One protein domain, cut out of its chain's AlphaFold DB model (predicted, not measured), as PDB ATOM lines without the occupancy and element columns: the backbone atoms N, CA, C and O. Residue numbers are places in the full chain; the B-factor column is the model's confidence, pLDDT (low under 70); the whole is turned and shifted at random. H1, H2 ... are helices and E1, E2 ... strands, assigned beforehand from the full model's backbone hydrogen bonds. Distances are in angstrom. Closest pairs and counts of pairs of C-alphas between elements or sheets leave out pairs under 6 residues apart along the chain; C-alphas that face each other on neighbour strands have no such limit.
ATOM      1  N   ARG A  57     148.924 194.394 169.726       90.62
ATOM      2  CA  ARG A  57     147.498 194.228 169.389       90.62
ATOM      3  C   ARG A  57     147.195 192.844 168.806       90.62
ATOM      4  O   ARG A  57     146.184 192.249 169.166       90.62
ATOM      5  N   GLN A  58     148.066 192.319 167.943       90.12
ATOM      6  CA  GLN A  58     147.918 190.971 167.387       90.12
ATOM      7  C   GLN A  58     148.101 189.915 168.478       90.12
ATOM      8  O   GLN A  58     147.253 189.040 168.593       90.12
ATOM      9  N   ILE A  59     149.106 190.060 169.353       92.19
ATOM     10  CA  ILE A  59     149.284 189.164 170.509       92.19
ATOM     11  C   ILE A  59     148.034 189.143 171.395       92.19
ATOM     12  O   ILE A  59     147.572 188.068 171.763       92.19
ATOM     13  N   ARG A  60     147.428 190.303 171.689       92.44
ATOM     14  CA  ARG A  60     146.157 190.357 172.433       92.44
ATOM     15  C   ARG A  60     145.041 189.580 171.736       92.44
ATOM     16  O   ARG A  60     144.317 188.851 172.405       92.44
ATOM     17  N   ARG A  61     144.900 189.710 170.413       91.06
ATOM     18  CA  ARG A  61     143.913 188.933 169.643       91.06
ATOM     19  C   ARG A  61     144.191 187.434 169.737       91.06
ATOM     20  O   ARG A  61     143.255 186.674 169.957       91.06
ATOM     21  N   THR A  62     145.451 187.016 169.636       90.56
ATOM     22  CA  THR A  62     145.844 185.610 169.795       90.56
ATOM     23  C   THR A  62     145.500 185.090 171.192       90.56
ATOM     24  O   THR A  62     144.880 184.043 171.308       90.56
ATOM     25  N   VAL A  63     145.800 185.848 172.252       90.38
ATOM     26  CA  VAL A  63     145.448 185.484 173.640       90.38
ATOM     27  C   VAL A  63     143.932 185.346 173.827       90.38
ATOM     28  O   VAL A  63     143.487 184.424 174.502       90.38
ATOM     29  N   ARG A  64     143.122 186.188 173.174       90.31
ATOM     30  CA  ARG A  64     141.657 186.028 173.182       90.31
ATOM     31  C   ARG A  64     141.194 184.748 172.492       90.31
ATOM     32  O   ARG A  64     140.267 184.113 172.977       90.31
ATOM     33  N   ARG A  65     141.849 184.331 171.401       89.12
ATOM     34  CA  ARG A  65     141.546 183.050 170.732       89.12
ATOM     35  C   ARG A  65     141.814 181.840 171.632       89.12
ATOM     36  O   ARG A  65     141.146 180.825 171.479       89.12
ATOM     37  N   TYR A  66     142.722 181.982 172.596       83.69
ATOM     38  CA  TYR A  66     142.985 180.990 173.639       83.69
ATOM     39  C   TYR A  66     141.957 180.990 174.790       83.69
ATOM     40  O   TYR A  66     142.142 180.266 175.762       83.69
ATOM     41  N   GLY A  67     140.868 181.767 174.706       87.75
ATOM     42  CA  GLY A  67     139.823 181.793 175.742       87.75
ATOM     43  C   GLY A  67     140.199 182.621 176.973       87.75
ATOM     44  O   GLY A  67     139.787 182.306 178.088       87.75
ATOM     45  N   CYS A  68     141.034 183.654 176.793       88.38
ATOM     46  CA  CYS A  68     141.438 184.551 177.873       88.38
ATOM     47  C   CYS A  68     141.091 186.016 177.570       88.38
ATOM     48  O   CYS A  68     141.429 186.550 176.512       88.38
ATOM     49  N   TYR A  69     140.420 186.686 178.511       86.62
ATOM     50  CA  TYR A  69     139.782 188.000 178.315       86.62
ATOM     51  C   TYR A  69     140.409 189.101 179.165       86.62
ATOM     52  O   TYR A  69     140.598 190.216 178.670       86.62
ATOM     53  N   ASN A  70     140.777 188.809 180.415       89.50
ATOM     54  CA  ASN A  70     141.382 189.797 181.306       89.50
ATOM     55  C   ASN A  70     142.892 189.877 181.052       89.50
ATOM     56  O   ASN A  70     143.695 189.292 181.777       89.50
ATOM     57  N   ILE A  71     143.276 190.527 179.951       91.25
ATOM     58  CA  ILE A  71     144.657 190.544 179.458       91.25
ATOM     59  C   ILE A  71     145.404 191.761 180.009       91.25
ATOM     60  O   ILE A  71     145.181 192.897 179.567       91.25
ATOM     61  N   SER A  72     146.364 191.500 180.899       91.12
ATOM     62  CA  SER A  72     147.312 192.500 181.405       91.12
ATOM     63  C   SER A  72     148.104 193.157 180.258       91.12
ATOM     64  O   SER A  72     148.180 192.599 179.157       91.12
ATOM     65  N   PRO A  73     148.730 194.330 180.476       90.06
ATOM     66  CA  PRO A  73     149.540 194.984 179.453       90.06
ATOM     67  C   PRO A  73     150.577 194.033 178.843       90.06
ATOM     68  O   PRO A  73     151.352 193.388 179.553       90.06
ATOM     69  N   VAL A  74     150.583 193.936 177.511       91.25
ATOM     70  CA  VAL A  74     151.512 193.073 176.775       91.25
ATOM     71  C   VAL A  74     152.898 193.704 176.823       91.25
ATOM     72  O   VAL A  74     153.152 194.707 176.157       91.25
ATOM     73  N   ARG A  75     153.804 193.113 177.605       89.38
ATOM     74  CA  ARG A  75     155.172 193.616 177.757       89.38
ATOM     75  C   ARG A  75     156.103 192.902 176.791       89.38
ATOM     76  O   ARG A  75     156.193 191.672 176.797       89.38
ATOM     77  N   ARG A  76     156.826 193.663 175.971       90.00
ATOM     78  CA  ARG A  76     157.899 193.122 175.135       90.00
ATOM     79  C   ARG A  76     159.191 193.058 175.943       90.00
ATOM     80  O   ARG A  76     159.584 194.043 176.552       90.00
ATOM     81  N   VAL A  77     159.853 191.908 175.922       90.56
ATOM     82  CA  VAL A  77     161.171 191.689 176.524       90.56
ATOM     83  C   VAL A  77     162.064 191.077 175.446       90.56
ATOM     84  O   VAL A  77     161.983 189.880 175.156       90.56
ATOM     85  N   GLY A  78     162.852 191.926 174.784       89.56
ATOM     86  CA  GLY A  78     163.679 191.548 173.637       89.56
ATOM     87  C   GLY A  78     162.859 190.942 172.487       89.56
ATOM     88  O   GLY A  78     161.957 191.574 171.925       89.56
ATOM     89  N   LYS A  79     163.164 189.685 172.140       90.81
ATOM     90  CA  LYS A  79     162.510 188.922 171.058       90.81
ATOM     91  C   LYS A  79     161.213 188.213 171.491       90.81
ATOM     92  O   LYS A  79     160.675 187.411 170.731       90.81
ATOM     93  N   ARG A  80     160.707 188.476 172.703       93.31
ATOM     94  CA  ARG A  80     159.534 187.795 173.274       93.31
ATOM     95  C   ARG A  80     158.505 188.791 173.803       93.31
ATOM     96  O   ARG A  80     158.862 189.858 174.294       93.31
ATOM     97  N   TYR A  81     157.236 188.411 173.768       94.56
ATOM     98  CA  TYR A  81     156.162 189.067 174.506       94.56
ATOM     99  C   TYR A  81     155.816 188.243 175.739       94.56
ATOM    100  O   TYR A  81     155.651 187.030 175.641       94.56
ATOM    101  N   LYS A  82     155.703 188.893 176.896       94.81
ATOM    102  CA  LYS A  82     155.205 188.294 178.136       94.81
ATOM    103  C   LYS A  82     153.818 188.856 178.406       94.81
ATOM    104  O   LYS A  82     153.632 190.075 178.433       94.81
ATOM    105  N   VAL A  83     152.861 187.963 178.606       94.94
ATOM    106  CA  VAL A  83     151.463 188.307 178.845       94.94
ATOM    107  C   VAL A  83     150.973 187.543 180.060       94.94
ATOM    108  O   VAL A  83     151.305 186.375 180.244       94.94
ATOM    109  N   VAL A  84     150.193 188.217 180.893       94.75
ATOM    110  CA  VAL A  84     149.412 187.583 181.951       94.75
ATOM    111  C   VAL A  84     147.949 187.802 181.607       94.75
ATOM    112  O   VAL A  84     147.560 188.929 181.298       94.75
ATOM    113  N   ALA A  85     147.162 186.734 181.616       93.94
ATOM    114  CA  ALA A  85     145.742 186.803 181.323       93.94
ATOM    115  C   ALA A  85     144.938 185.898 182.256       93.94
ATOM    116  O   ALA A  85     145.454 184.880 182.716       93.94
ATOM    117  N   THR A  86     143.687 186.267 182.515       91.62
ATOM    118  CA  THR A  86     142.701 185.368 183.128       91.62
ATOM    119  C   THR A  86     141.819 184.767 182.038       91.62
ATOM    120  O   THR A  86     141.354 185.494 181.151       91.62
ATOM    121  N   CYS A  87     141.636 183.451 182.096       89.06
ATOM    122  CA  CYS A  87     140.861 182.654 181.147       89.06
ATOM    123  C   CYS A  87     139.470 182.299 181.691       89.06
ATOM    124  O   CYS A  87     139.224 182.492 182.879       89.06
ATOM    125  N   ASP A  88     138.563 181.807 180.833       84.69
ATOM    126  CA  ASP A  88     137.106 181.635 181.120       84.69
ATOM    127  C   ASP A  88     136.812 180.782 182.349       84.69
ATOM    128  O   ASP A  88     135.801 180.942 183.024       84.69
ATOM    129  N   ASN A  89     137.753 179.920 182.702       80.00
ATOM    130  CA  ASN A  89     137.708 179.079 183.885       80.00
ATOM    131  C   ASN A  89     138.216 179.760 185.171       80.00
ATOM    132  O   ASN A  89     138.445 179.076 186.166       80.00
ATOM    133  N   GLY A  90     138.455 181.074 185.148       84.00
ATOM    134  CA  GLY A  90     139.057 181.827 186.250       84.00
ATOM    135  C   GLY A  90     140.556 181.571 186.435       84.00
ATOM    136  O   GLY A  90     141.157 182.104 187.366       84.00
ATOM    137  N   THR A  91     141.197 180.777 185.573       88.81
ATOM    138  CA  THR A  91     142.631 180.483 185.693       88.81
ATOM    139  C   THR A  91     143.441 181.674 185.224       88.81
ATOM    140  O   THR A  91     143.233 182.200 184.129       88.81
ATOM    141  N   ARG A  92     144.411 182.079 186.038       90.00
ATOM    142  CA  ARG A  92     145.375 183.112 185.689       90.00
ATOM    143  C   ARG A  92     146.613 182.450 185.101       90.00
ATOM    144  O   ARG A  92     147.298 181.667 185.761       90.00
ATOM    145  N   VAL A  93     146.913 182.783 183.855       91.75
ATOM    146  CA  VAL A  93     147.957 182.146 183.054       91.75
ATOM    147  C   VAL A  93     148.975 183.185 182.603       91.75
ATOM    148  O   VAL A  93     148.640 184.289 182.169       91.75
ATOM    149  N   LYS A  94     150.251 182.824 182.698       94.12
ATOM    150  CA  LYS A  94     151.370 183.552 182.113       94.12
ATOM    151  C   LYS A  94     151.760 182.889 180.799       94.12
ATOM    152  O   LYS A  94     152.206 181.745 180.784       94.12
ATOM    153  N   MET A  95     151.643 183.636 179.712       94.88
ATOM    154  CA  MET A  95     151.965 183.197 178.360       94.88
ATOM    155  C   MET A  95     153.162 183.983 177.820       94.88
ATOM    156  O   MET A  95     153.308 185.188 178.057       94.88
ATOM    157  N   VAL A  96     154.039 183.301 177.092       94.19
ATOM    158  CA  VAL A  96     155.199 183.891 176.421       94.19
ATOM    159  C   VAL A  96     155.075 183.633 174.932       94.19
ATOM    160  O   VAL A  96     155.014 182.483 174.519       94.19
ATOM    161  N   PHE A  97     155.098 184.691 174.129       93.12
ATOM    162  CA  PHE A  97     154.994 184.611 172.675       93.12
ATOM    163  C   PHE A  97     156.282 185.068 171.995       93.12
ATOM    164  O   PHE A  97     157.003 185.924 172.510       93.12
ATOM    165  N   SER A  98     156.560 184.537 170.808       91.88
ATOM    166  CA  SER A  98     157.601 185.058 169.921       91.88
ATOM    167  C   SER A  98     157.187 186.420 169.363       91.88
ATOM    168  O   SER A  98     156.096 186.557 168.815       91.88
ATOM    169  N   ALA A  99     158.059 187.428 169.445       89.75
ATOM    170  CA  ALA A  99     157.779 188.740 168.857       89.75
ATOM    171  C   ALA A  99     157.881 188.751 167.323       89.75
ATOM    172  O   ALA A  99     157.330 189.638 166.677       89.75
ATOM    173  N   ARG A 100     158.575 187.766 166.737       88.38
ATOM    174  CA  ARG A 100     158.718 187.628 165.281       88.38
ATOM    175  C   ARG A 100     157.515 186.924 164.660       88.38
ATOM    176  O   ARG A 100     157.014 187.379 163.646       88.38
ATOM    177  N   SER A 101     157.061 185.828 165.268       87.38
ATOM    178  CA  SER A 101     156.044 184.943 164.677       87.38
ATOM    179  C   SER A 101     154.699 184.943 165.401       87.38
ATOM    180  O   SER A 101     153.743 184.370 164.897       87.38
ATOM    181  N   GLY A 102     154.607 185.519 166.602       88.25
ATOM    182  CA  GLY A 102     153.387 185.473 167.410       88.25
ATOM    183  C   GLY A 102     153.042 184.086 167.962       88.25
ATOM    184  O   GLY A 102     152.009 183.944 168.608       88.25
ATOM    185  N   ARG A 103     153.895 183.072 167.744       90.25
ATOM    186  CA  ARG A 103     153.707 181.713 168.276       90.25
ATOM    187  C   ARG A 103     153.847 181.703 169.795       90.25
ATOM    188  O   ARG A 103     154.741 182.364 170.334       90.25
ATOM    189  N   LEU A 104     152.992 180.935 170.464       90.94
ATOM    190  CA  LEU A 104     153.116 180.638 171.887       90.94
ATOM    191  C   LEU A 104     154.363 179.769 172.101       90.94
ATOM    192  O   LEU A 104     154.508 178.723 171.482       90.94
ATOM    193  N   LEU A 105     155.279 180.243 172.938       90.81
ATOM    194  CA  LEU A 105     156.527 179.560 173.283       90.81
ATOM    195  C   LEU A 105     156.429 178.853 174.631       90.81
ATOM    196  O   LEU A 105     157.049 177.818 174.836       90.81
ATOM    197  N   ARG A 106     155.721 179.466 175.585       90.12
ATOM    198  CA  ARG A 106     155.586 178.926 176.935       90.12
ATOM    199  C   ARG A 106     154.293 179.384 177.570       90.12
ATOM    200  O   ARG A 106     153.911 180.546 177.442       90.12
ATOM    201  N   GLU A 107     153.717 178.487 178.345       92.12
ATOM    202  CA  GLU A 107     152.559 178.732 179.179       92.12
ATOM    203  C   GLU A 107     152.849 178.273 180.609       92.12
ATOM    204  O   GLU A 107     153.589 177.313 180.831       92.12
ATOM    205  N   ARG A 108     152.325 179.002 181.593       91.12
ATOM    206  CA  ARG A 108     152.384 178.615 183.001       91.12
ATOM    207  C   ARG A 108     151.167 179.153 183.735       91.12
ATOM    208  O   ARG A 108     150.952 180.363 183.749       91.12
ATOM    209  N   ILE A 109     150.431 178.278 184.406       90.69
ATOM    210  CA  ILE A 109     149.391 178.679 185.355       90.69
ATOM    211  C   ILE A 109     150.076 179.331 186.563       90.69
ATOM    212  O   ILE A 109     151.024 178.777 187.120       90.69
ATOM    213  N   ILE A 110     149.640 180.537 186.924       91.75
ATOM    214  CA  ILE A 110     150.200 181.318 188.040       91.75
ATOM    215  C   ILE A 110     149.205 181.526 189.183       91.75
ATOM    216  O   ILE A 110     149.558 182.124 190.192       91.75
ATOM    217  N   GLY A 111     147.972 181.052 189.032       87.50
ATOM    218  CA  GLY A 111     146.967 181.077 190.083       87.50
ATOM    219  C   GLY A 111     145.559 181.005 189.518       87.50
ATOM    220  O   GLY A 111     145.360 180.787 188.325       87.50
ATOM    221  N   TYR A 112     144.592 181.241 190.392       82.44
ATOM    222  CA  TYR A 112     143.179 181.317 190.054       82.44
ATOM    223  C   TYR A 112     142.642 182.648 190.574       82.44
ATOM    224  O   TYR A 112     142.881 183.016 191.724       82.44
ATOM    225  N   GLU A 113     141.961 183.401 189.720       69.50
ATOM    226  CA  GLU A 113     141.218 184.582 190.139       69.50
ATOM    227  C   GLU A 113     139.953 184.077 190.847       69.50
ATOM    228  O   GLU A 113     139.100 183.449 190.218       69.50
ATOM    229  N   ARG A 114     139.841 184.302 192.165       59.75
ATOM    230  CA  ARG A 114     138.619 184.016 192.933       59.75
ATOM    231  C   ARG A 114     137.528 185.002 192.507       59.75
ATOM    232  O   ARG A 114     137.236 185.958 193.216       59.75
ATOM    233  N   ARG A 115     136.938 184.810 191.328       51.66
ATOM    234  CA  ARG A 115     135.671 185.465 191.001       51.66
ATOM    235  C   ARG A 115     134.558 184.669 191.653       51.66
ATOM    236  O   ARG A 115     134.423 183.475 191.392       51.66
ATOM    237  N   GLY A 116     133.789 185.336 192.511       48.25
ATOM    238  CA  GLY A 116     132.544 184.800 193.043       48.25
ATOM    239  C   GLY A 116     131.710 184.205 191.910       48.25
ATOM    240  O   GLY A 116     131.448 184.871 190.912       48.25
ATOM    241  N   GLN A 117     131.409 182.916 192.054       47.12
ATOM    242  CA  GLN A 117     130.437 182.115 191.315       47.12
ATOM    243  C   GLN A 117     129.742 182.795 190.120       47.12
ATOM    244  O   GLN A 117     128.608 183.243 190.237       47.12
ATOM    245  N   ARG A 118     130.350 182.780 188.930       43.78
ATOM    246  CA  ARG A 118     129.582 182.796 187.675       43.78
ATOM    247  C   ARG A 118     130.273 181.905 186.639       43.78
ATOM    248  O   ARG A 118     131.385 182.183 186.216       43.78
ATOM    249  N   HIS A 119     129.551 180.856 186.241       42.16
ATOM    250  CA  HIS A 119     129.784 179.922 185.127       42.16
ATOM    251  C   HIS A 119     130.612 178.648 185.388       42.16
ATOM    252  O   HIS A 119     131.824 178.551 185.214       42.16
ATOM    253  N   ARG A 120     129.836 177.602 185.692       43.91
ATOM    254  CA  ARG A 120     130.125 176.173 185.893       43.91
ATOM    255  C   ARG A 120     130.656 175.422 184.646       43.91
ATOM    256  O   ARG A 120     130.503 174.213 184.579       43.91
ATOM    257  N   TRP A 121     131.269 176.099 183.667       44.47
ATOM    258  CA  TRP A 121     131.553 175.511 182.338       44.47
ATOM    259  C   TRP A 121     133.029 175.536 181.884       44.47
ATOM    260  O   TRP A 121     133.358 174.995 180.833       44.47
ATOM    261  N   GLY A 122     133.954 176.130 182.648       48.16
ATOM    262  CA  GLY A 122     135.306 176.416 182.138       48.16
ATOM    263  C   GLY A 122     136.368 175.310 182.278       48.16
ATOM    264  O   GLY A 122     137.368 175.340 181.556       48.16
ATOM    265  N   LYS A 123     136.215 174.353 183.206       44.12
ATOM    266  CA  LYS A 123     137.305 173.403 183.525       44.12
ATOM    267  C   LYS A 123     137.623 172.448 182.368       44.12
ATOM    268  O   LYS A 123     138.796 172.212 182.083       44.12
ATOM    269  N   ASP A 124     136.601 172.014 181.641       49.97
ATOM    270  CA  ASP A 124     136.748 171.007 180.588       49.97
ATOM    271  C   ASP A 124     137.130 171.591 179.225       49.97
ATOM    272  O   ASP A 124     137.755 170.914 178.407       49.97
ATOM    273  N   TYR A 125     136.787 172.854 178.966       52.34
ATOM    274  CA  TYR A 125     136.989 173.461 177.651       52.34
ATOM    275  C   TYR A 125     138.460 173.806 177.390       52.34
ATOM    276  O   TYR A 125     138.974 173.578 176.294       52.34
ATOM    277  N   PHE A 126     139.166 174.303 178.414       47.69
ATOM    278  CA  PHE A 126     140.560 174.723 178.269       47.69
ATOM    279  C   PHE A 126     141.480 173.529 177.984       47.69
ATOM    280  O   PHE A 126     142.267 173.578 177.040       47.69
ATOM    281  N   GLN A 127     141.324 172.420 178.719       51.59
ATOM    282  CA  GLN A 127     142.123 171.212 178.484       51.59
ATOM    283  C   GLN A 127     141.816 170.554 177.129       51.59
ATOM    284  O   GLN A 127     142.750 170.138 176.440       51.59
ATOM    285  N   ARG A 128     140.541 170.495 176.708       50.25
ATOM    286  CA  ARG A 128     140.155 169.870 175.428       50.25
ATOM    287  C   ARG A 128     140.592 170.685 174.208       50.25
ATOM    288  O   ARG A 128     140.986 170.090 173.207       50.25
ATOM    289  N   LYS A 129     140.558 172.022 174.273       46.97
ATOM    290  CA  LYS A 129     140.913 172.882 173.127       46.97
ATOM    291  C   LYS A 129     142.423 173.066 172.971       46.97
ATOM    292  O   LYS A 129     142.928 172.962 171.859       46.97
ATOM    293  N   PHE A 130     143.163 173.244 174.069       49.44
ATOM    294  CA  PHE A 130     144.618 173.427 173.988       49.44
ATOM    295  C   PHE A 130     145.368 172.170 173.545       49.44
ATOM    296  O   PHE A 130     146.324 172.278 172.779       49.44
ATOM    297  N   ARG A 131     144.942 170.974 173.977       48.09
ATOM    298  CA  ARG A 131     145.607 169.730 173.555       48.09
ATOM    299  C   ARG A 131     145.412 169.416 172.073       48.09
ATOM    300  O   ARG A 131     146.312 168.833 171.476       48.09
ATOM    301  N   ARG A 132     144.282 169.809 171.473       41.78
ATOM    302  CA  ARG A 132     143.992 169.501 170.063       41.78
ATOM    303  C   ARG A 132     144.840 170.325 169.089       41.78
ATOM    304  O   ARG A 132     145.307 169.770 168.103       41.78
ATOM    305  N   ASP A 133     145.126 171.589 169.404       43.09
ATOM    306  CA  ASP A 133     145.882 172.471 168.499       43.09
ATOM    307  C   ASP A 133     147.410 172.421 168.696       43.09
ATOM    308  O   ASP A 133     148.156 172.862 167.820       43.09
ATOM    309  N   PHE A 134     147.904 171.899 169.827       44.97
ATOM    310  CA  PHE A 134     149.346 171.869 170.117       44.97
ATOM    311  C   PHE A 134     150.062 170.611 169.596       44.97
ATOM    312  O   PHE A 134     151.275 170.649 169.408       44.97
ATOM    313  N   TYR A 135     149.332 169.520 169.324       42.72
ATOM    314  CA  TYR A 135     149.915 168.230 168.920       42.72
ATOM    315  C   TYR A 135     149.756 167.858 167.434       42.72
ATOM    316  O   TYR A 135     150.338 166.867 167.018       42.72
ATOM    317  N   TRP A 136     149.039 168.635 166.614       34.47
ATOM    318  CA  TRP A 136     148.754 168.274 165.207       34.47
ATOM    319  C   TRP A 136     149.508 169.105 164.149       34.47
ATOM    320  O   TRP A 136     149.075 169.200 163.002       34.47
TER     321      TRP A 136
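Overview. This is residues 57 to 136 of the 138 residues of an uncharacterized protein of hydrothermal vent metagenome (UniProt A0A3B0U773). A strongly twisted antiparallel sheet, with E3 and E4 as its long inner strands, has the short helix H1 packed on it, while H2 sits off to a side and only grazes the sheet. A loop, residues 113 to 121, leads out from E5 and back to H2. The 80 printed residues run H1 E1 E2 E3 E4 E5 H2, a mixed class of helices and strands; the branched sheet pairs E1, E2 and E4 with E3, and E5 with E4. The whole is compact, radius of gyration of the C-alphas 12.7 A, spanning 38 by 30 by 19 A.

Arrangement. Start at H1, residues 57 to 65, which is on the sheet; its closest C-alphas to E1, residues 68 to 71, are Arg 60 and Ile 71, 7.2 A apart. E2, residues 75 to 77, begins a meander, each strand the antiparallel neighbour of the one before, through E3, residues 80 to 87, E4, residues 91 to 98, and E5, residues 104 to 112. E1 and E2 lie on one side of E3, E4 on the other side. Check N 69 and O 86, 3.0 A, for E1 and E3; N 77 and O 80, 2.8 A, for hairpin E2 and E3; N 83 and O 95, 2.9 A, for hairpin E3 and E4; N 94 and O 108, 2.8 A, for hairpin E4 and E5. H2, residues 122 to 134, only grazes the sheet and is apart from H1. Every O i to N i+4 pair is within hydrogen-bond range in H1, 5 of 9 in H2.

Along the chain. Find C-alpha 57 at (147.498, 194.228, 169.389), where H1 begins. E3, E4 and E5 measure 20.9, 22.2 and 20.7 A. H2 runs 19.0 A to C-alpha 134 at (149.346, 171.869, 170.117).

Size, cuts and confidence. The C-alphas farthest apart, Gly 78 and Arg 120, are 38.9 A apart. The printed part has no cut and no long link. Residues 113 to 136 have pLDDT under 70.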